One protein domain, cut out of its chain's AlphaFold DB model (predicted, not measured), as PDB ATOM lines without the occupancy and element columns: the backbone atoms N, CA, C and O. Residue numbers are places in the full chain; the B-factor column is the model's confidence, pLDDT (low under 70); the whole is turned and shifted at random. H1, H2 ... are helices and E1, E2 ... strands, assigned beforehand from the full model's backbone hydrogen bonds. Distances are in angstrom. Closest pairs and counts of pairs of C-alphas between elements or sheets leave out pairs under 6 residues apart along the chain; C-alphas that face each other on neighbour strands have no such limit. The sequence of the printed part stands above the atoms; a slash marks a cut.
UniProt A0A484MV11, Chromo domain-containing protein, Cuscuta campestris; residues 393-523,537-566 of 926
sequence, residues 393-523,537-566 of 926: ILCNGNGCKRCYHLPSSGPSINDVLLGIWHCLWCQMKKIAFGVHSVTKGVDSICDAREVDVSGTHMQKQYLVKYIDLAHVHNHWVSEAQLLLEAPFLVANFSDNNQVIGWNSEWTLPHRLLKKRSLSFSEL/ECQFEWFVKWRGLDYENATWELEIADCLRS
ATOM      1  N   ILE A 393      11.258  -4.696  66.051       72.31
ATOM      2  CA  ILE A 393      10.297  -4.292  65.024       72.31
ATOM      3  C   ILE A 393      11.005  -4.330  63.666       72.31
ATOM      4  O   ILE A 393      12.165  -3.927  63.563       72.31
ATOM      5  N   LEU A 394      10.308  -4.788  62.627       77.38
ATOM      6  CA  LEU A 394      10.768  -4.760  61.236       77.38
ATOM      7  C   LEU A 394      10.121  -3.586  60.489       77.38
ATOM      8  O   LEU A 394       8.977  -3.230  60.761       77.38
ATOM      9  N   CYS A 395      10.844  -2.991  59.543       82.25
ATOM     10  CA  CYS A 395      10.282  -2.008  58.619       82.25
ATOM     11  C   CYS A 395       9.371  -2.687  57.582       82.25
ATOM     12  O   CYS A 395       9.772  -3.674  56.970       82.25
ATOM     13  N   ASN A 396       8.187  -2.127  57.312       81.50
ATOM     14  CA  ASN A 396       7.297  -2.651  56.266       81.50
ATOM     15  C   ASN A 396       7.676  -2.232  54.834       81.50
ATOM     16  O   ASN A 396       7.125  -2.791  53.887       81.50
ATOM     17  N   GLY A 397       8.567  -1.254  54.651       81.19
ATOM     18  CA  GLY A 397       8.858  -0.694  53.330       81.19
ATOM     19  C   GLY A 397       9.462  -1.729  52.377       81.19
ATOM     20  O   GLY A 397      10.326  -2.511  52.771       81.19
ATOM     21  N   ASN A 398       9.033  -1.728  51.115       81.69
ATOM     22  CA  ASN A 398       9.479  -2.699  50.114       81.69
ATOM     23  C   ASN A 398      11.020  -2.751  49.985       81.69
ATOM     24  O   ASN A 398      11.690  -1.716  49.925       81.69
ATOM     25  N   GLY A 399      11.572  -3.968  49.994       76.62
ATOM     26  CA  GLY A 399      13.011  -4.256  50.023       76.62
ATOM     27  C   GLY A 399      13.718  -3.997  51.364       76.62
ATOM     28  O   GLY A 399      14.895  -4.325  51.504       76.62
ATOM     29  N   CYS A 400      13.046  -3.426  52.368       80.44
ATOM     30  CA  CYS A 400      13.696  -2.952  53.587       80.44
ATOM     31  C   CYS A 400      13.796  -4.034  54.674       80.44
ATOM     32  O   CYS A 400      12.850  -4.283  55.413       80.44
ATOM     33  N   LYS A 401      14.987  -4.617  54.854       77.88
ATOM     34  CA  LYS A 401      15.274  -5.578  55.943       77.88
ATOM     35  C   LYS A 401      15.644  -4.923  57.287       77.88
ATOM     36  O   LYS A 401      16.086  -5.608  58.206       77.88
ATOM     37  N   ARG A 402      15.498  -3.596  57.414       73.75
ATOM     38  CA  ARG A 402      15.905  -2.838  58.610       73.75
ATOM     39  C   ARG A 402      15.062  -3.228  59.830       73.75
ATOM     40  O   ARG A 402      13.833  -3.170  59.761       73.75
ATOM     41  N   CYS A 403      15.713  -3.539  60.954       73.50
ATOM     42  CA  CYS A 403      15.042  -3.787  62.231       73.50
ATOM     43  C   CYS A 403      15.587  -2.914  63.377       73.50
ATOM     44  O   CYS A 403      16.737  -2.464  63.367       73.50
ATOM     45  N   TYR A 404      14.720  -2.655  64.355       69.31
ATOM     46  CA  TYR A 404      14.950  -1.751  65.485       69.31
ATOM     47  C   TYR A 404      14.367  -2.387  66.750       69.31
ATOM     48  O   TYR A 404      13.276  -2.948  66.695       69.31
ATOM     49  N   HIS A 405      15.043  -2.322  67.898       70.81
ATOM     50  CA  HIS A 405      14.413  -2.690  69.177       70.81
ATOM     51  C   HIS A 405      13.276  -1.718  69.518       70.81
ATOM     52  O   HIS A 405      13.277  -0.572  69.065       70.81
ATOM     53  N   LEU A 406      12.315  -2.168  70.333       61.97
ATOM     54  CA  LEU A 406      11.308  -1.275  70.916       61.97
ATOM     55  C   LEU A 406      12.035  -0.169  71.709       61.97
ATOM     56  O   LEU A 406      12.804  -0.510  72.611       61.97
ATOM     57  N   PRO A 407      11.830   1.126  71.401       52.78
ATOM     58  CA  PRO A 407      12.615   2.182  72.029       52.78
ATOM     59  C   PRO A 407      12.337   2.330  73.527       52.78
ATOM     60  O   PRO A 407      11.185   2.362  73.957       52.78
ATOM     61  N   SER A 408      13.395   2.559  74.305       42.84
ATOM     62  CA  SER A 408      13.310   3.252  75.598       42.84
ATOM     63  C   SER A 408      13.140   4.774  75.434       42.84
ATOM     64  O   SER A 408      12.704   5.445  76.365       42.84
ATOM     65  N   SER A 409      13.467   5.313  74.254       41.03
ATOM     66  CA  SER A 409      13.437   6.744  73.922       41.03
ATOM     67  C   SER A 409      13.199   6.954  72.415       41.03
ATOM     68  O   SER A 409      14.120   7.250  71.659       41.03
ATOM     69  N   GLY A 410      11.967   6.731  71.956       44.62
ATOM     70  CA  GLY A 410      11.564   6.817  70.544       44.62
ATOM     71  C   GLY A 410      10.036   6.750  70.392       44.62
ATOM     72  O   GLY A 410       9.345   6.888  71.405       44.62
ATOM     73  N   PRO A 411       9.482   6.552  69.174       43.00
ATOM     74  CA  PRO A 411       8.031   6.497  68.968       43.00
ATOM     75  C   PRO A 411       7.395   5.449  69.883       43.00
ATOM     76  O   PRO A 411       7.943   4.355  70.049       43.00
ATOM     77  N   SER A 412       6.265   5.795  70.507       49.34
ATOM     78  CA  SER A 412       5.732   4.977  71.595       49.34
ATOM     79  C   SER A 412       5.337   3.588  71.092       49.34
ATOM     80  O   SER A 412       4.951   3.407  69.934       49.34
ATOM     81  N   ILE A 413       5.380   2.591  71.979       52.62
ATOM     82  CA  ILE A 413       4.976   1.210  71.658       52.62
ATOM     83  C   ILE A 413       3.544   1.188  71.075       52.62
ATOM     84  O   ILE A 413       3.242   0.402  70.179       52.62
ATOM     85  N   ASN A 414       2.697   2.128  71.506       53.69
ATOM     86  CA  ASN A 414       1.320   2.305  71.049       53.69
ATOM     87  C   ASN A 414       1.188   2.928  69.646       53.69
ATOM     88  O   ASN A 414       0.086   2.932  69.107       53.69
ATOM     89  N   ASP A 415       2.254   3.484  69.065       51.81
ATOM     90  CA  ASP A 415       2.261   4.060  67.709       51.81
ATOM     91  C   ASP A 415       2.868   3.095  66.681       51.81
ATOM     92  O   ASP A 415       2.545   3.162  65.498       51.81
ATOM     93  N   VAL A 416       3.710   2.161  67.138       52.94
ATOM     94  CA  VAL A 416       4.219   1.030  66.340       52.94
ATOM     95  C   VAL A 416       3.123  -0.007  66.077       52.94
ATOM     96  O   VAL A 416       3.086  -0.614  65.014       52.94
ATOM     97  N   LEU A 417       2.220  -0.203  67.043       56.50
ATOM     98  CA  LEU A 417       1.096  -1.144  66.956       56.50
ATOM     99  C   LEU A 417      -0.103  -0.617  66.138       56.50
ATOM    100  O   LEU A 417      -1.109  -1.314  66.030       56.50
ATOM    101  N   LEU A 418      -0.027   0.600  65.585       67.44
ATOM    102  CA  LEU A 418      -1.116   1.237  64.839       67.44
ATOM    103  C   LEU A 418      -0.769   1.389  63.358       67.44
ATOM    104  O   LEU A 418       0.018   2.255  62.970       67.44
ATOM    105  N   GLY A 419      -1.414   0.570  62.529       70.19
ATOM    106  CA  GLY A 419      -1.208   0.560  61.086       70.19
ATOM    107  C   GLY A 419       0.212   0.139  60.702       70.19
ATOM    108  O   GLY A 419       0.845  -0.682  61.362       70.19
ATOM    109  N   ILE A 420       0.707   0.693  59.597       76.69
ATOM    110  CA  ILE A 420       1.987   0.303  59.007       76.69
ATOM    111  C   ILE A 420       3.136   1.191  59.496       76.69
ATOM    112  O   ILE A 420       3.087   2.423  59.396       76.69
ATOM    113  N   TRP A 421       4.202   0.552  59.988       78.31
ATOM    114  CA  TRP A 421       5.416   1.225  60.442       78.31
ATOM    115  C   TRP A 421       6.520   1.236  59.374       78.31
ATOM    116  O   TRP A 421       6.939   0.197  58.855       78.31
ATOM    117  N   HIS A 422       7.034   2.433  59.090       80.25
ATOM    118  CA  HIS A 422       8.175   2.664  58.212       80.25
ATOM    119  C   HIS A 422       9.327   3.271  59.014       80.25
ATOM    120  O   HIS A 422       9.133   4.197  59.798       80.25
ATOM    121  N   CYS A 423      10.544   2.774  58.793       78.69
ATOM    122  CA  CYS A 423      11.744   3.411  59.328       78.69
ATOM    123  C   CYS A 423      12.033   4.738  58.606       78.69
ATOM    124  O   CYS A 423      11.636   4.921  57.454       78.69
ATOM    125  N   LEU A 424      12.796   5.634  59.244       76.94
ATOM    126  CA  LEU A 424      13.109   6.974  58.720       76.94
ATOM    127  C   LEU A 424      13.721   6.967  57.303       76.94
ATOM    128  O   LEU A 424      13.459   7.875  56.523       76.94
ATOM    129  N   TRP A 425      14.453   5.915  56.919       78.56
ATOM    130  CA  TRP A 425      14.972   5.741  55.554       78.56
ATOM    131  C   TRP A 425      13.868   5.475  54.518       78.56
ATOM    132  O   TRP A 425      13.829   6.111  53.467       78.56
ATOM    133  N   CYS A 426      12.922   4.583  54.822       83.12
ATOM    134  CA  CYS A 426      11.734   4.394  53.983       83.12
ATOM    135  C   CYS A 426      10.832   5.631  54.000       83.12
ATOM    136  O   CYS A 426      10.197   5.928  52.995       83.12
ATOM    137  N   GLN A 427      10.822   6.378  55.103       82.06
ATOM    138  CA  GLN A 427      10.089   7.630  55.224       82.06
ATOM    139  C   GLN A 427      10.661   8.725  54.310       82.06
ATOM    140  O   GLN A 427       9.906   9.378  53.593       82.06
ATOM    141  N   MET A 428      11.989   8.866  54.250       80.25
ATOM    142  CA  MET A 428      12.657   9.740  53.279       80.25
ATOM    143  C   MET A 428      12.381   9.291  51.841       80.25
ATOM    144  O   MET A 428      12.061  10.126  50.999       80.25
ATOM    145  N   LYS A 429      12.393   7.978  51.562       82.50
ATOM    146  CA  LYS A 429      12.022   7.439  50.242       82.50
ATOM    147  C   LYS A 429      10.573   7.791  49.858       82.50
ATOM    148  O   LYS A 429      10.342   8.256  48.746       82.50
ATOM    149  N   LYS A 430       9.625   7.650  50.798       85.06
ATOM    150  CA  LYS A 430       8.199   8.010  50.656       85.06
ATOM    151  C   LYS A 430       8.000   9.500  50.336       85.06
ATOM    152  O   LYS A 430       7.092   9.833  49.581       85.06
ATOM    153  N   ILE A 431       8.842  10.376  50.891       83.50
ATOM    154  CA  ILE A 431       8.820  11.829  50.644       83.50
ATOM    155  C   ILE A 431       9.477  12.179  49.296       83.50
ATOM    156  O   ILE A 431       8.886  12.910  48.509       83.50
ATOM    157  N   ALA A 432      10.665  11.642  49.003       80.69
ATOM    158  CA  ALA A 432      11.446  12.003  47.815       80.69
ATOM    159  C   ALA A 432      10.939  11.368  46.504       80.69
ATOM    160  O   ALA A 432      11.049  11.977  45.444       80.69
ATOM    161  N   PHE A 433      10.385  10.152  46.568       80.69
ATOM    162  CA  PHE A 433       9.959   9.364  45.400       80.69
ATOM    163  C   PHE A 433       8.464   8.988  45.432       80.69
ATOM    164  O   PHE A 433       8.023   8.117  44.681       80.69
ATOM    165  N   GLY A 434       7.680   9.613  46.315       83.12
ATOM    166  CA  GLY A 434       6.250   9.348  46.486       83.12
ATOM    167  C   GLY A 434       5.926   8.016  47.179       83.12
ATOM    168  O   GLY A 434       6.789   7.170  47.433       83.12
ATOM    169  N   VAL A 435       4.644   7.812  47.497       82.88
ATOM    170  CA  VAL A 435       4.183   6.699  48.352       82.88
ATOM    171  C   VAL A 435       4.360   5.307  47.737       82.88
ATOM    172  O   VAL A 435       4.680   4.359  48.451       82.88
ATOM    173  N   HIS A 436       4.255   5.181  46.413       83.88
ATOM    174  CA  HIS A 436       4.441   3.911  45.698       83.88
ATOM    175  C   HIS A 436       5.894   3.400  45.754       83.88
ATOM    176  O   HIS A 436       6.159   2.225  45.513       83.88
ATOM    177  N   SER A 437       6.857   4.242  46.150       81.88
ATOM    178  CA  SER A 437       8.259   3.835  46.307       81.88
ATOM    179  C   SER A 437       8.500   2.833  47.450       81.88
ATOM    180  O   SER A 437       9.568   2.207  47.493       81.88
ATOM    181  N   VAL A 438       7.536   2.665  48.368       81.31
ATOM    182  CA  VAL A 438       7.620   1.760  49.533       81.31
ATOM    183  C   VAL A 438       6.579   0.630  49.536       81.31
ATOM    184  O   VAL A 438       6.659  -0.241  50.401       81.31
ATOM    185  N   THR A 439       5.646   0.580  48.578       81.62
ATOM    186  CA  THR A 439       4.573  -0.435  48.534       81.62
ATOM    187  C   THR A 439       5.073  -1.827  48.166       81.62
ATOM    188  O   THR A 439       5.873  -1.977  47.242       81.62
ATOM    189  N   LYS A 440       4.546  -2.860  48.833       78.31
ATOM    190  CA  LYS A 440       4.899  -4.277  48.601       78.31
ATOM    191  C   LYS A 440       4.286  -4.886  47.332       78.31
ATOM    192  O   LYS A 440       4.707  -5.964  46.930       78.31
ATOM    193  N   GLY A 441       3.296  -4.229  46.732       83.69
ATOM    194  CA  GLY A 441       2.585  -4.703  45.545       83.69
ATOM    195  C   GLY A 441       1.114  -4.294  45.551       83.69
ATOM    196  O   GLY A 441       0.687  -3.470  46.365       83.69
ATOM    197  N   VAL A 442       0.351  -4.884  44.636       86.69
ATOM    198  CA  VAL A 442      -1.090  -4.664  44.470       86.69
ATOM    199  C   VAL A 442      -1.899  -5.520  45.445       86.69
ATOM    200  O   VAL A 442      -1.606  -6.699  45.627       86.69
ATOM    201  N   ASP A 443      -2.927  -4.921  46.044       86.81
ATOM    202  CA  ASP A 443      -3.890  -5.575  46.935       86.81
ATOM    203  C   ASP A 443      -5.109  -6.087  46.154       86.81
ATOM    204  O   ASP A 443      -5.423  -7.278  46.172       86.81
ATOM    205  N   SER A 444      -5.791  -5.189  45.438       87.56
ATOM    206  CA  SER A 444      -7.075  -5.488  44.799       87.56
ATOM    207  C   SER A 444      -7.373  -4.588  43.592       87.56
ATOM    208  O   SER A 444      -6.863  -3.473  43.465       87.56
ATOM    209  N   ILE A 445      -8.215  -5.090  42.681       86.81
ATOM    210  CA  ILE A 445      -8.744  -4.345  41.528       86.81
ATOM    211  C   ILE A 445     -10.106  -3.763  41.921       86.81
ATOM    212  O   ILE A 445     -11.003  -4.499  42.331       86.81
ATOM    213  N   CYS A 446     -10.262  -2.444  41.804       84.44
ATOM    214  CA  CYS A 446     -11.478  -1.720  42.182       84.44
ATOM    215  C   CYS A 446     -12.442  -1.497  41.005       84.44
ATOM    216  O   CYS A 446     -13.640  -1.691  41.159       84.44
ATOM    217  N   ASP A 447     -11.946  -1.091  39.836       85.00
ATOM    218  CA  ASP A 447     -12.762  -0.803  38.641       85.00
ATOM    219  C   ASP A 447     -11.975  -1.166  37.369       85.00
ATOM    220  O   ASP A 447     -10.753  -1.343  37.418       85.00
ATOM    221  N   ALA A 448     -12.651  -1.273  36.227       86.19
ATOM    222  CA  ALA A 448     -12.042  -1.577  34.935       86.19
ATOM    223  C   ALA A 448     -12.648  -0.715  33.818       86.19
ATOM    224  O   ALA A 448     -13.866  -0.551  33.727       86.19
ATOM    225  N   ARG A 449     -11.795  -0.184  32.940       85.00
ATOM    226  CA  ARG A 449     -12.189   0.622  31.777       85.00
ATOM    227  C   ARG A 449     -11.371   0.251  30.546       85.00
ATOM    228  O   ARG A 449     -10.241  -0.216  30.658       85.00
ATOM    229  N   GLU A 450     -11.914   0.533  29.374       85.94
ATOM    230  CA  GLU A 450     -11.182   0.500  28.107       85.94
ATOM    231  C   GLU A 450     -10.986   1.940  27.622       85.94
ATOM    232  O   GLU A 450     -11.884   2.772  27.776       85.94
ATOM    233  N   VAL A 451      -9.791   2.251  27.113       83.44
ATOM    234  CA  VAL A 451      -9.398   3.601  26.679       83.44
ATOM    235  C   VAL A 451      -8.769   3.530  25.291       83.44
ATOM    236  O   VAL A 451      -7.853   2.738  25.066       83.44
ATOM    237  N   ASP A 452      -9.214   4.389  24.377       79.44
ATOM    238  CA  ASP A 452      -8.566   4.595  23.081       79.44
ATOM    239  C   ASP A 452      -7.255   5.371  23.261       79.44
ATOM    240  O   ASP A 452      -7.254   6.575  23.520       79.44
ATOM    241  N   VAL A 453      -6.118   4.687  23.106       71.94
ATOM    242  CA  VAL A 453      -4.784   5.305  23.268       71.94
ATOM    243  C   VAL A 453      -4.225   5.828  21.936       71.94
ATOM    244  O   VAL A 453      -3.398   6.737  21.922       71.94
ATOM    245  N   SER A 454      -4.706   5.299  20.805       66.56
ATOM    246  CA  SER A 454      -4.242   5.652  19.451       66.56
ATOM    247  C   SER A 454      -5.359   5.845  18.414       66.56
ATOM    248  O   SER A 454      -5.063   6.005  17.232       66.56
ATOM    249  N   GLY A 455      -6.635   5.753  18.813       61.78
ATOM    250  CA  GLY A 455      -7.785   5.707  17.891       61.78
ATOM    251  C   GLY A 455      -7.860   4.442  17.019       61.78
ATOM    252  O   GLY A 455      -8.682   4.362  16.109       61.78
ATOM    253  N   THR A 456      -6.984   3.466  17.270       56.03
ATOM    254  CA  THR A 456      -6.889   2.179  16.556       56.03
ATOM    255  C   THR A 456      -6.703   0.982  17.489       56.03
ATOM    256  O   THR A 456      -6.798  -0.159  17.040       56.03
ATOM    257  N   HIS A 457      -6.433   1.218  18.776       67.12
ATOM    258  CA  HIS A 457      -6.198   0.183  19.774       67.12
ATOM    259  C   HIS A 457      -6.810   0.590  21.121       67.12
ATOM    260  O   HIS A 457      -6.293   1.468  21.818       67.12
ATOM    261  N   MET A 458      -7.875  -0.109  21.509       76.62
ATOM    262  CA  MET A 458      -8.461  -0.038  22.847       76.62
ATOM    263  C   MET A 458      -7.535  -0.730  23.848       76.62
ATOM    264  O   MET A 458      -7.206  -1.905  23.688       76.62
ATOM    265  N   GLN A 459      -7.088  -0.010  24.876       82.44
ATOM    266  CA  GLN A 459      -6.271  -0.563  25.953       82.44
ATOM    267  C   GLN A 459      -7.095  -0.674  27.237       82.44
ATOM    268  O   GLN A 459      -7.668   0.313  27.705       82.44
ATOM    269  N   LYS A 460      -7.113  -1.864  27.843       86.00
ATOM    270  CA  LYS A 460      -7.690  -2.062  29.174       86.00
ATOM    271  C   LYS A 460      -6.827  -1.409  30.243       86.00
ATOM    272  O   LYS A 460      -5.598  -1.542  30.263       86.00
ATOM    273  N   GLN A 461      -7.501  -0.714  31.146       89.81
ATOM    274  CA  GLN A 461      -6.934  -0.116  32.341       89.81
ATOM    275  C   GLN A 461      -7.783  -0.505  33.548       89.81
ATOM    276  O   GLN A 461      -9.013  -0.511  33.488       89.81
ATOM    277  N   TYR A 462      -7.116  -0.778  34.656       88.31
ATOM    278  CA  TYR A 462      -7.724  -1.174  35.918       88.31
ATOM    279  C   TYR A 462      -7.450  -0.097  36.965       88.31
ATOM    280  O   TYR A 462      -6.342   0.434  37.013       88.31
ATOM    281  N   LEU A 463      -8.437   0.244  37.790       89.50
ATOM    282  CA  LEU A 463      -8.235   1.080  38.972       89.50
ATOM    283  C   LEU A 463      -7.741   0.173  40.095       89.50
ATOM    284  O   LEU A 463      -8.439  -0.768  40.478       89.50
ATOM    285  N   VAL A 464      -6.543   0.439  40.604       89.94
ATOM    286  CA  VAL A 464      -5.814  -0.501  41.461       89.94
ATOM    287  C   VAL A 464      -5.651   0.051  42.875       89.94
ATOM    288  O   VAL A 464      -5.298   1.217  43.045       89.94
ATOM    289  N   LYS A 465      -5.875  -0.796  43.888       90.94
ATOM    290  CA  LYS A 465      -5.495  -0.545  45.284       90.94
ATOM    291  C   LYS A 465      -4.152  -1.203  45.587       90.94
ATOM    292  O   LYS A 465      -3.940  -2.370  45.258       90.94
ATOM    293  N   TYR A 466      -3.267  -0.473  46.256       89.44
ATOM    294  CA  TYR A 466      -1.957  -0.965  46.686       89.44
ATOM    295  C   TYR A 466      -1.977  -1.473  48.134       89.44
ATOM    296  O   TYR A 466      -2.688  -0.935  48.985       89.44
ATOM    297  N   ILE A 467      -1.168  -2.497  48.416       85.94
ATOM    298  CA  ILE A 467      -0.964  -3.030  49.772       85.94
ATOM    299  C   ILE A 467      -0.348  -1.933  50.652       85.94
ATOM    300  O   ILE A 467       0.549  -1.211  50.214       85.94
ATOM    301  N   ASP A 468      -0.796  -1.857  51.906       84.25
ATOM    302  CA  ASP A 468      -0.350  -0.904  52.930       84.25
ATOM    303  C   ASP A 468      -0.637   0.594  52.613       84.25
ATOM    304  O   ASP A 468      -0.118   1.469  53.311       84.25
ATOM    305  N   LEU A 469      -1.491   0.914  51.619       88.69
ATOM    306  CA  LEU A 469      -1.924   2.285  51.275       88.69
ATOM    307  C   LEU A 469      -3.450   2.501  51.317       88.69
ATOM    308  O   LEU A 469      -4.253   1.582  51.156       88.69
ATOM    309  N   ALA A 470      -3.841   3.767  51.497       90.38
ATOM    310  CA  ALA A 470      -5.225   4.227  51.424       90.38
ATOM    311  C   ALA A 470      -5.750   4.373  49.989       90.38
ATOM    312  O   ALA A 470      -4.997   4.619  49.049       90.38
ATOM    313  N   HIS A 471      -7.081   4.347  49.855       89.62
ATOM    314  CA  HIS A 471      -7.793   4.474  48.578       89.62
ATOM    315  C   HIS A 471      -7.548   5.797  47.831       89.62
ATOM    316  O   HIS A 471      -7.820   5.869  46.635       89.62
ATOM    317  N   VAL A 472      -7.043   6.840  48.504       89.81
ATOM    318  CA  VAL A 472      -6.634   8.104  47.860       89.81
ATOM    319  C   VAL A 472      -5.451   7.915  46.897       89.81
ATOM    320  O   VAL A 472      -5.326   8.668  45.940       89.81
ATOM    321  N   HIS A 473      -4.639   6.872  47.102       90.06
ATOM    322  CA  HIS A 473      -3.490   6.521  46.259       90.06
ATOM    323  C   HIS A 473      -3.845   5.490  45.170       90.06
ATOM    324  O   HIS A 473      -2.957   4.900  44.554       90.06
ATOM    325  N   ASN A 474      -5.136   5.233  44.934       90.69
ATOM    326  CA  ASN A 474      -5.577   4.354  43.852       90.69
ATOM    327  C   ASN A 474      -5.464   5.077  42.504       90.69
ATOM    328  O   ASN A 474      -6.174   6.053  42.265       90.69
ATOM    329  N   HIS A 475      -4.652   4.550  41.586       89.38
ATOM    330  CA  HIS A 475      -4.538   5.068  40.222       89.38
ATOM    331  C   HIS A 475      -4.880   4.010  39.168       89.38
ATOM    332  O   HIS A 475      -5.012   2.816  39.451       89.38
ATOM    333  N   TRP A 476      -5.054   4.469  37.928       89.94
ATOM    334  CA  TRP A 476      -5.289   3.593  36.786       89.94
ATOM    335  C   TRP A 476      -3.967   2.979  36.311       89.94
ATOM    336  O   TRP A 476      -2.975   3.684  36.126       89.94
ATOM    337  N   VAL A 477      -3.960   1.663  36.118       90.06
ATOM    338  CA  VAL A 477      -2.812   0.859  35.674       90.06
ATOM    339  C   VAL A 477      -3.198   0.135  34.387       90.06
ATOM    340  O   VAL A 477      -4.318  -0.364  34.265       90.06
ATOM    341  N   SER A 478      -2.296   0.075  33.406       89.94
ATOM    342  CA  SER A 478      -2.555  -0.668  32.164       89.94
ATOM    343  C   SER A 478      -2.545  -2.184  32.394       89.94
ATOM    344  O   SER A 478      -1.771  -2.678  33.211       89.94
ATOM    345  N   GLU A 479      -3.346  -2.937  31.635       86.88
ATOM    346  CA  GLU A 479      -3.361  -4.411  31.686       86.88
ATOM    347  C   GLU A 479      -1.950  -5.014  31.534       86.88
ATOM    348  O   GLU A 479      -1.559  -5.879  32.312       86.88
ATOM    349  N   ALA A 480      -1.139  -4.488  30.609       85.44
ATOM    350  CA  ALA A 480       0.233  -4.945  30.380       85.44
ATOM    351  C   ALA A 480       1.168  -4.734  31.586       85.44
ATOM    352  O   ALA A 480       2.058  -5.551  31.814       85.44
ATOM    353  N   GLN A 481       0.972  -3.668  32.369       86.25
ATOM    354  CA  GLN A 481       1.721  -3.438  33.609       86.25
ATOM    355  C   GLN A 481       1.174  -4.300  34.754       86.25
ATOM    356  O   GLN A 481       1.943  -4.931  35.477       86.25
ATOM    357  N   LEU A 482      -0.150  -4.395  34.895       86.81
ATOM    358  CA  LEU A 482      -0.779  -5.156  35.974       86.81
ATOM    359  C   LEU A 482      -0.566  -6.675  35.833       86.81
ATOM    360  O   LEU A 482      -0.480  -7.373  36.839       86.81
ATOM    361  N   LEU A 483      -0.394  -7.187  34.611       85.75
ATOM    362  CA  LEU A 483       0.028  -8.571  34.358       85.75
ATOM    363  C   LEU A 483       1.488  -8.853  34.766       85.75
ATOM    364  O   LEU A 483       1.828 -10.013  34.995       85.75
ATOM    365  N   LEU A 484       2.341  -7.828  34.884       85.00
ATOM    366  CA  LEU A 484       3.699  -7.958  35.431       85.00
ATOM    367  C   LEU A 484       3.709  -7.836  36.963       85.00
ATOM    368  O   LEU A 484       4.478  -8.534  37.620       85.00
ATOM    369  N   GLU A 485       2.862  -6.971  37.532       82.69
ATOM    370  CA  GLU A 485       2.795  -6.727  38.982       82.69
ATOM    371  C   GLU A 485       1.948  -7.768  39.744       82.69
ATOM    372  O   GLU A 485       2.329  -8.181  40.839       82.69
ATOM    373  N   ALA A 486       0.804  -8.200  39.196       85.75
ATOM    374  CA  ALA A 486      -0.160  -9.070  39.883       85.75
ATOM    375  C   ALA A 486      -1.059  -9.902  38.925       85.75
ATOM    376  O   ALA A 486      -2.289  -9.773  38.951       85.75
ATOM    377  N   PRO A 487      -0.496 -10.822  38.113       85.31
ATOM    378  CA  PRO A 487      -1.246 -11.558  37.083       85.31
ATOM    379  C   PRO A 487      -2.435 -12.377  37.618       85.31
ATOM    380  O   PRO A 487      -3.465 -12.478  36.953       85.31
ATOM    381  N   PHE A 488      -2.338 -12.922  38.836       84.06
ATOM    382  CA  PHE A 488      -3.423 -13.691  39.461       84.06
ATOM    383  C   PHE A 488      -4.675 -12.850  39.763       84.06
ATOM    384  O   PHE A 488      -5.784 -13.383  39.727       84.06
ATOM    385  N   LEU A 489      -4.524 -11.550  40.042       84.06
ATOM    386  CA  LEU A 489      -5.667 -10.669  40.297       84.06
ATOM    387  C   LEU A 489      -6.423 -10.354  39.004       84.06
ATOM    388  O   LEU A 489      -7.651 -10.359  39.012       84.06
ATOM    389  N   VAL A 490      -5.707 -10.160  37.890       82.88
ATOM    390  CA  VAL A 490      -6.315  -9.933  36.568       82.88
ATOM    391  C   VAL A 490      -7.158 -11.141  36.149       82.88
ATOM    392  O   VAL A 490      -8.318 -10.966  35.780       82.88
ATOM    393  N   ALA A 491      -6.621 -12.360  36.289       81.94
ATOM    394  CA  ALA A 491      -7.339 -13.599  35.968       81.94
ATOM    395  C   ALA A 491      -8.585 -13.812  36.852       81.94
ATOM    396  O   ALA A 491      -9.682 -14.058  36.350       81.94
ATOM    397  N   ASN A 492      -8.459 -13.642  38.175       82.50
ATOM    398  CA  ASN A 492      -9.608 -13.755  39.079       82.50
ATOM    399  C   ASN A 492     -10.696 -12.706  38.777       82.50
ATOM    400  O   ASN A 492     -11.884 -12.989  38.951       82.50
ATOM    401  N   PHE A 493     -10.311 -11.509  38.327       79.69
ATOM    402  CA  PHE A 493     -11.245 -10.449  37.956       79.69
ATOM    403  C   PHE A 493     -11.961 -10.751  36.630       79.69
ATOM    404  O   PHE A 493     -13.183 -10.602  36.565       79.69
ATOM    405  N   SER A 494     -11.245 -11.233  35.603       75.56
ATOM    406  CA  SER A 494     -11.847 -11.601  34.310       75.56
ATOM    407  C   SER A 494     -12.839 -12.757  34.416       75.56
ATOM    408  O   SER A 494     -13.863 -12.743  33.734       75.56
ATOM    409  N   ASP A 495     -12.566 -13.729  35.288       73.31
ATOM    410  CA  ASP A 495     -13.393 -14.932  35.418       73.31
ATOM    411  C   ASP A 495     -14.691 -14.679  36.203       73.31
ATOM    412  O   ASP A 495     -15.707 -15.329  35.950       73.31
ATOM    413  N   ASN A 496     -14.679 -13.724  37.144       67.19
ATOM    414  CA  ASN A 496     -15.806 -13.473  38.052       67.19
ATOM    415  C   ASN A 496     -16.596 -12.185  37.755       67.19
ATOM    416  O   ASN A 496     -17.713 -12.051  38.255       67.19
ATOM    417  N   ASN A 497     -16.045 -11.229  36.991       62.12
ATOM    418  CA  ASN A 497     -16.630  -9.893  36.756       62.12
ATOM    419  C   ASN A 497     -17.045  -9.139  38.045       62.12
ATOM    420  O   ASN A 497     -17.911  -8.261  38.023       62.12
ATOM    421  N   GLN A 498     -16.425  -9.464  39.184       57.00
ATOM    422  CA  GLN A 498     -16.688  -8.809  40.464       57.00
ATOM    423  C   GLN A 498     -15.960  -7.466  40.539       57.00
ATOM    424  O   GLN A 498     -14.885  -7.344  41.123       57.00
ATOM    425  N   VAL A 499     -16.589  -6.437  39.969       58.97
ATOM    426  CA  VAL A 499     -16.266  -5.041  40.278       58.97
ATOM    427  C   VAL A 499     -16.546  -4.817  41.765       58.97
ATOM    428  O   VAL A 499     -17.703  -4.820  42.191       58.97
ATOM    429  N   ILE A 500     -15.493  -4.629  42.564       61.84
ATOM    430  CA  ILE A 500     -15.633  -4.162  43.946       61.84
ATOM    431  C   ILE A 500     -16.232  -2.759  43.863       61.84
ATOM    432  O   ILE A 500     -15.603  -1.862  43.314       61.84
ATOM    433  N   GLY A 501     -17.449  -2.565  44.375       65.19
ATOM    434  CA  GLY A 501     -18.190  -1.306  44.246       65.19
ATOM    435  C   GLY A 501     -17.482  -0.127  44.916       65.19
ATOM    436  O   GLY A 501     -17.769   0.190  46.067       65.19
ATOM    437  N   TRP A 502     -16.557   0.513  44.198       76.00
ATOM    438  CA  TRP A 502     -15.727   1.599  44.702       76.00
ATOM    439  C   TRP A 502     -16.575   2.826  45.039       76.00
ATOM    440  O   TRP A 502     -17.187   3.435  44.160       76.00
ATOM    441  N   ASN A 503     -16.582   3.205  46.318       82.44
ATOM    442  CA  ASN A 503     -17.158   4.466  46.764       82.44
ATOM    443  C   ASN A 503     -16.082   5.563  46.728       82.44
ATOM    444  O   ASN A 503     -15.031   5.436  47.357       82.44
ATOM    445  N   SER A 504     -16.365   6.670  46.042       83.88
ATOM    446  CA  SER A 504     -15.490   7.845  46.005       83.88
ATOM    447  C   SER A 504     -15.315   8.518  47.370       83.88
ATOM    448  O   SER A 504     -14.341   9.237  47.565       83.88
ATOM    449  N   GLU A 505     -16.193   8.265  48.345       88.19
ATOM    450  CA  GLU A 505     -16.011   8.758  49.716       88.19
ATOM    451  C   GLU A 505     -14.801   8.134  50.427       88.19
ATOM    452  O   GLU A 505     -14.236   8.770  51.317       88.19
ATOM    453  N   TRP A 506     -14.346   6.942  50.018       90.44
ATOM    454  CA  TRP A 506     -13.195   6.258  50.624       90.44
ATOM    455  C   TRP A 506     -11.865   7.014  50.454       90.44
ATOM    456  O   TRP A 506     -10.901   6.715  51.155       90.44
ATOM    457  N   THR A 507     -11.795   7.998  49.550       89.31
ATOM    458  CA  THR A 507     -10.623   8.878  49.373       89.31
ATOM    459  C   THR A 507     -10.699  10.160  50.211       89.31
ATOM    460  O   THR A 507      -9.749  10.944  50.232       89.31
ATOM    461  N   LEU A 508     -11.813  10.395  50.916       91.12
ATOM    462  CA  LEU A 508     -12.025  11.588  51.729       91.12
ATOM    463  C   LEU A 508     -11.647  11.317  53.194       91.12
ATOM    464  O   LEU A 508     -12.194  10.388  53.802       91.12
ATOM    465  N   PRO A 509     -10.788  12.142  53.820       93.38
ATOM    466  CA  PRO A 509     -10.508  12.002  55.240       93.38
ATOM    467  C   PRO A 509     -11.776  12.315  56.049       93.38
ATOM    468  O   PRO A 509     -12.473  13.311  55.822       93.38
ATOM    469  N   HIS A 510     -12.098  11.440  56.995       91.25
ATOM    470  CA  HIS A 510     -13.185  11.616  57.955       91.25
ATOM    471  C   HIS A 510     -12.672  12.310  59.219       91.25
ATOM    472  O   HIS A 510     -13.331  13.225  59.704       91.25
ATOM    473  N   ARG A 511     -11.511  11.882  59.739       91.50
ATOM    474  CA  ARG A 511     -10.961  12.335  61.026       91.50
ATOM    475  C   ARG A 511      -9.466  12.030  61.148       91.50
ATOM    476  O   ARG A 511      -8.993  11.043  60.589       91.50
ATOM    477  N   LEU A 512      -8.743  12.845  61.916       92.19
ATOM    478  CA  LEU A 512      -7.348  12.594  62.293       92.19
ATOM    479  C   LEU A 512      -7.281  11.965  63.689       92.19
ATOM    480  O   LEU A 512      -7.943  12.431  64.619       92.19
ATOM    481  N   LEU A 513      -6.490  10.903  63.822       89.75
ATOM    482  CA  LEU A 513      -6.415  10.048  65.008       89.75
ATOM    483  C   LEU A 513      -5.145  10.314  65.830       89.75
ATOM    484  O   LEU A 513      -5.200  10.404  67.053       89.75
ATOM    485  N   LYS A 514      -3.992  10.468  65.166       88.25
ATOM    486  CA  LYS A 514      -2.686  10.736  65.794       88.25
ATOM    487  C   LYS A 514      -1.797  11.614  64.913       88.25
ATOM    488  O   LYS A 514      -1.921  11.579  63.691       88.25
ATOM    489  N   LYS A 515      -0.863  12.334  65.544       87.19
ATOM    490  CA  LYS A 515       0.255  13.066  64.920       87.19
ATOM    491  C   LYS A 515       1.576  12.433  65.381       87.19
ATOM    492  O   LYS A 515       1.723  12.148  66.573       87.19
ATOM    493  N   ARG A 516       2.533  12.216  64.472       83.75
ATOM    494  CA  ARG A 516       3.923  11.825  64.795       83.75
ATOM    495  C   ARG A 516       4.920  12.752  64.104       83.75
ATOM    496  O   ARG A 516       4.709  13.119  62.953       83.75
ATOM    497  N   SER A 517       5.980  13.144  64.807       81.25
ATOM    498  CA  SER A 517       7.067  13.967  64.265       81.25
ATOM    499  C   SER A 517       8.076  13.127  63.484       81.25
ATOM    500  O   SER A 517       8.374  11.989  63.854       81.25
ATOM    501  N   LEU A 518       8.623  13.705  62.418       78.81
ATOM    502  CA  LEU A 518       9.622  13.090  61.550       78.81
ATOM    503  C   LEU A 518      10.985  13.779  61.739       78.81
ATOM    504  O   LEU A 518      11.400  14.631  60.956       78.81
ATOM    505  N   SER A 519      11.686  13.426  62.817       67.50
ATOM    506  CA  SER A 519      12.996  14.003  63.149       67.50
ATOM    507  C   SER A 519      14.116  13.402  62.289       67.50
ATOM    508  O   SER A 519      14.741  12.415  62.668       67.50
ATOM    509  N   PHE A 520      14.398  14.000  61.130       65.31
ATOM    510  CA  PHE A 520      15.481  13.544  60.239       65.31
ATOM    511  C   PHE A 520      16.889  14.005  60.672       65.31
ATOM    512  O   PHE A 520      17.886  13.429  60.238       65.31
ATOM    513  N   SER A 521      16.978  15.000  61.563       53.28
ATOM    514  CA  SER A 521      18.233  15.666  61.960       53.28
ATOM    515  C   SER A 521      19.245  14.788  62.712       53.28
ATOM    516  O   SER A 521      20.385  15.207  62.869       53.28
ATOM    517  N   GLU A 522      18.857  13.606  63.199       48.03
ATOM    518  CA  GLU A 522      19.746  12.699  63.951       48.03
ATOM    519  C   GLU A 522      20.433  11.644  63.060       48.03
ATOM    520  O   GLU A 522      21.372  10.984  63.497       48.03
ATOM    521  N   LEU A 523      19.976  11.471  61.812       46.75
ATOM    522  CA  LEU A 523      20.549  10.512  60.851       46.75
ATOM    523  C   LEU A 523      21.542  11.146  59.869       46.75
ATOM    524  O   LEU A 523      22.380  10.441  59.306       46.75
ATOM    525  N   GLU A 537      10.339  19.880  53.663       63.84
ATOM    526  CA  GLU A 537       9.485  20.564  54.653       63.84
ATOM    527  C   GLU A 537       8.498  19.651  55.409       63.84
ATOM    528  O   GLU A 537       7.794  20.120  56.301       63.84
ATOM    529  N   CYS A 538       8.406  18.358  55.076       74.69
ATOM    530  CA  CYS A 538       7.438  17.443  55.692       74.69
ATOM    531  C   CYS A 538       7.846  17.046  57.127       74.69
ATOM    532  O   CYS A 538       8.599  16.090  57.326       74.69
ATOM    533  N   GLN A 539       7.347  17.781  58.126       79.19
ATOM    534  CA  GLN A 539       7.710  17.600  59.541       79.19
ATOM    535  C   GLN A 539       6.867  16.542  60.261       79.19
ATOM    536  O   GLN A 539       7.340  15.947  61.236       79.19
ATOM    537  N   PHE A 540       5.632  16.298  59.813       85.38
ATOM    538  CA  PHE A 540       4.695  15.411  60.503       85.38
ATOM    539  C   PHE A 540       4.063  14.343  59.601       85.38
ATOM    540  O   PHE A 540       3.844  14.517  58.401       85.38
ATOM    541  N   GLU A 541       3.704  13.228  60.232       88.50
ATOM    542  CA  GLU A 541       2.760  12.252  59.696       88.50
ATOM    543  C   GLU A 541       1.502  12.182  60.556       88.50
ATOM    544  O   GLU A 541       1.548  12.272  61.789       88.50
ATOM    545  N   TRP A 542       0.380  11.967  59.880       91.06
ATOM    546  CA  TRP A 542      -0.954  11.969  60.455       91.06
ATOM    547  C   TRP A 542      -1.616  10.610  60.249       91.06
ATOM    548  O   TRP A 542      -1.622  10.085  59.138       91.06
ATOM    549  N   PHE A 543      -2.186  10.030  61.305       91.94
ATOM    550  CA  PHE A 543      -2.968   8.797  61.208       91.94
ATOM    551  C   PHE A 543      -4.419   9.161  60.863       91.94
ATOM    552  O   PHE A 543      -5.086   9.844  61.644       91.94
ATOM    553  N   VAL A 544      -4.887   8.767  59.679       93.62
ATOM    554  CA  VAL A 544      -6.136   9.238  59.058       93.62
ATOM    555  C   VAL A 544      -7.191   8.133  59.058       93.62
ATOM    556  O   VAL A 544      -6.964   7.065  58.495       93.62
ATOM    557  N   LYS A 545      -8.375   8.410  59.621       94.12
ATOM    558  CA  LYS A 545      -9.597   7.629  59.370       94.12
ATOM    559  C   LYS A 545     -10.284   8.170  58.116       94.12
ATOM    560  O   LYS A 545     -10.513   9.377  58.007       94.12
ATOM    561  N   TRP A 546     -10.669   7.278  57.210       94.00
ATOM    562  CA  TRP A 546     -11.357   7.585  55.950       94.00
ATOM    563  C   TRP A 546     -12.888   7.555  56.113       94.00
ATOM    564  O   TRP A 546     -13.403   6.976  57.073       94.00
ATOM    565  N   ARG A 547     -13.645   8.214  55.223       91.25
ATOM    566  CA  ARG A 547     -15.120   8.129  55.246       91.25
ATOM    567  C   ARG A 547     -15.578   6.777  54.703       91.25
ATOM    568  O   ARG A 547     -14.968   6.247  53.785       91.25
ATOM    569  N   GLY A 548     -16.659   6.230  55.263       87.75
ATOM    570  CA  GLY A 548     -17.241   4.961  54.809       87.75
ATOM    571  C   GLY A 548     -16.348   3.727  55.008       87.75
ATOM    572  O   GLY A 548     -16.577   2.727  54.333       87.75
ATOM    573  N   LEU A 549     -15.339   3.810  55.887       90.69
ATOM    574  CA  LEU A 549     -14.418   2.729  56.249       90.69
ATOM    575  C   LEU A 549     -14.149   2.731  57.764       90.69
ATOM    576  O   LEU A 549     -14.105   3.789  58.401       90.69
ATOM    577  N   ASP A 550     -13.933   1.542  58.327       90.06
ATOM    578  CA  ASP A 550     -13.615   1.346  59.744       90.06
ATOM    579  C   ASP A 550     -12.171   1.726  60.105       90.06
ATOM    580  O   ASP A 550     -11.293   1.818  59.244       90.06
ATOM    581  N   TYR A 551     -11.905   1.886  61.407       90.44
ATOM    582  CA  TYR A 551     -10.589   2.265  61.951       90.44
ATOM    583  C   TYR A 551      -9.449   1.293  61.584       90.44
ATOM    584  O   TYR A 551      -8.288   1.686  61.613       90.44
ATOM    585  N   GLU A 552      -9.757   0.051  61.197       88.25
ATOM    586  CA  GLU A 552      -8.772  -0.917  60.682       88.25
ATOM    587  C   GLU A 552      -8.161  -0.494  59.334       88.25
ATOM    588  O   GLU A 552      -7.028  -0.858  59.033       88.25
ATOM    589  N   ASN A 553      -8.870   0.325  58.547       89.44
ATOM    590  CA  ASN A 553      -8.390   0.876  57.275       89.44
ATOM    591  C   ASN A 553      -7.692   2.241  57.440       89.44
ATOM    592  O   ASN A 553      -7.450   2.929  56.447       89.44
ATOM    593  N   ALA A 554      -7.408   2.678  58.672       91.31
ATOM    594  CA  ALA A 554      -6.716   3.939  58.915       91.31
ATOM    595  C   ALA A 554      -5.225   3.854  58.532       91.31
ATOM    596  O   ALA A 554      -4.558   2.845  58.773       91.31
ATOM    597  N   THR A 555      -4.687   4.924  57.946       91.50
ATOM    598  CA  THR A 555      -3.333   4.948  57.359       91.50
ATOM    599  C   THR A 555      -2.515   6.148  57.823       91.50
ATOM    600  O   THR A 555      -3.062   7.162  58.250       91.50
ATOM    601  N   TRP A 556      -1.184   6.034  57.763       90.44
ATOM    602  CA  TRP A 556      -0.271   7.143  58.050       90.44
ATOM    603  C   TRP A 556       0.016   7.934  56.771       90.44
ATOM    604  O   TRP A 556       0.735   7.456  55.889       90.44
ATOM    605  N   GLU A 557      -0.518   9.149  56.687       92.38
ATOM    606  CA  GLU A 557      -0.349  10.058  55.551       92.38
ATOM    607  C   GLU A 557       0.608  11.206  55.885       92.38
ATOM    608  O   GLU A 557       0.622  11.731  57.001       92.38
ATOM    609  N   LEU A 558       1.418  11.593  54.896       88.81
ATOM    610  CA  LEU A 558       2.344  12.721  54.999       88.81
ATOM    611  C   LEU A 558       1.564  14.035  55.103       88.81
ATOM    612  O   LEU A 558       0.616  14.245  54.352       88.81
ATOM    613  N   GLU A 559       2.022  14.968  55.935       87.12
ATOM    614  CA  GLU A 559       1.459  16.325  56.032       87.12
ATOM    615  C   GLU A 559       1.416  17.083  54.690       87.12
ATOM    616  O   GLU A 559       0.521  17.895  54.458       87.12
ATOM    617  N   ILE A 560       2.334  16.771  53.770       86.00
ATOM    618  CA  ILE A 560       2.373  17.342  52.415       86.00
ATOM    619  C   ILE A 560       1.338  16.749  51.436       86.00
ATOM    620  O   ILE A 560       1.272  17.213  50.299       86.00
ATOM    621  N   ALA A 561       0.542  15.750  51.836       86.88
ATOM    622  CA  ALA A 561      -0.451  15.107  50.973       86.88
ATOM    623  C   ALA A 561      -1.661  16.015  50.679       86.88
ATOM    624  O   ALA A 561      -2.167  16.717  51.559       86.88
ATOM    625  N   ASP A 562      -2.180  15.952  49.451       86.75
ATOM    626  CA  ASP A 562      -3.227  16.864  48.963       86.75
ATOM    627  C   ASP A 562      -4.534  16.783  49.765       86.75
ATOM    628  O   ASP A 562      -5.195  17.796  50.006       86.75
ATOM    629  N   CYS A 563      -4.878  15.594  50.268       86.88
ATOM    630  CA  CYS A 563      -6.040  15.393  51.132       86.88
ATOM    631  C   CYS A 563      -5.950  16.198  52.445       86.88
ATOM    632  O   CYS A 563      -6.972  16.718  52.901       86.88
ATOM    633  N   LEU A 564      -4.746  16.370  53.009       88.19
ATOM    634  CA  LEU A 564      -4.493  17.153  54.225       88.19
ATOM    635  C   LEU A 564      -4.282  18.643  53.928       88.19
ATOM    636  O   LEU A 564      -4.785  19.487  54.670       88.19
ATOM    637  N   ARG A 565      -3.617  18.976  52.813       87.75
ATOM    638  CA  ARG A 565      -3.452  20.365  52.344       87.75
ATOM    639  C   ARG A 565      -4.779  21.024  51.945       87.75
ATOM    640  O   ARG A 565      -4.892  22.249  52.033       87.75
ATOM    641  N   SER A 566      -5.785  20.235  51.551       90.94
ATOM    642  CA  SER A 566      -7.138  20.711  51.228       90.94
ATOM    643  C   SER A 566      -7.786  21.521  52.374       90.94
ATOM    644  O   SER A 566      -7.498  21.266  53.545       90.94
TER     645      SER A 566
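What this domain is: This is residues 393 to 523 and 537 to 566 of the 926 residues of the protein "Chromo domain-containing protein" of Cuscuta campestris (UniProt A0A484MV11). Two small, strongly twisted sheets of three strands sit one after the other along an elongated body and make two lobes. One lobe is E2, E3 and E4 with H3 and H4 over one face; the other is E5, E6 and E7, grazed by H6, with the loop-rich first part, E1, H1 and H2, beside it. The printed part has 161 residues with six named helices and seven named strands, in the order E1 H1 H2 E2 E3 E4 H3 H4 H5 E5 E6 E7 H6; both sheets are antiparallel, in the orders E2 E3 E4 and E5 E6 E7, and the class is mixed. The whole is only just compact, close to loose, with a radius of gyration of the C-alphas of 17.7 A and spans of 59 by 32 by 29 A.

Where its parts are: Find C-alpha 403 at (15.042, -3.787, 62.231), where E1 begins, residues 403 to 405; residues 393 to 394 pair antiparallel with its residues 403 to 404. Then come H1, 413 to 416, and H2, 424 to 432, 12.1 A. E2, 442 to 452, is 24.5 A long and bends by 73 degrees at residue 446; E3, 458 to 466, is 24.7 A. E4 is 475 to 478, H3 479 to 485, H4 487 to 496, 14.7 A, and H5 504 to 507. E5, 509 to 517, bends by 64 degrees at residue 513; E6 is 540 to 546, E7 555 to 558. H6, 562 to 565, ends at C-alpha 565, (-3.452, 20.365, 52.344).

How they stand to each other: Look first at the meander E2 E3 E4, each strand the antiparallel neighbour of the one before: N 446 and O 463 are 2.8 A apart, N 462 and O 477 2.9 A. H3 and H4 are on the same face, two layers, helices over one face of a sheet, at heights over the sheet of 7.0 A and 9.9 A. They only just touch, with 3 pairs of C-alphas within 8 A, Leu 483 and Val 490 closest at 6.9 A. In the other sheet, N 513 and O 543 are 2.8 A apart, N 542 and O 557 2.9 A. H6 only grazes it. E3 and E6 are apart. Every O i to N i+4 pair is within hydrogen-bond range in H2 and H4, 2 of 3 in H3; H1, H5 and H6 are too short for one.

The domain as a whole: The two farthest C-alphas, Ser 408 and Thr 456, are 62.4 A apart. Residues 524 to 536 are not printed; C-alphas 523 and 537 are 16.2 A apart across the cut. Of the links printed whole, none is long. The mean pLDDT of the printed part is 79.6, with 30 residues under 70, among them 406 to 418.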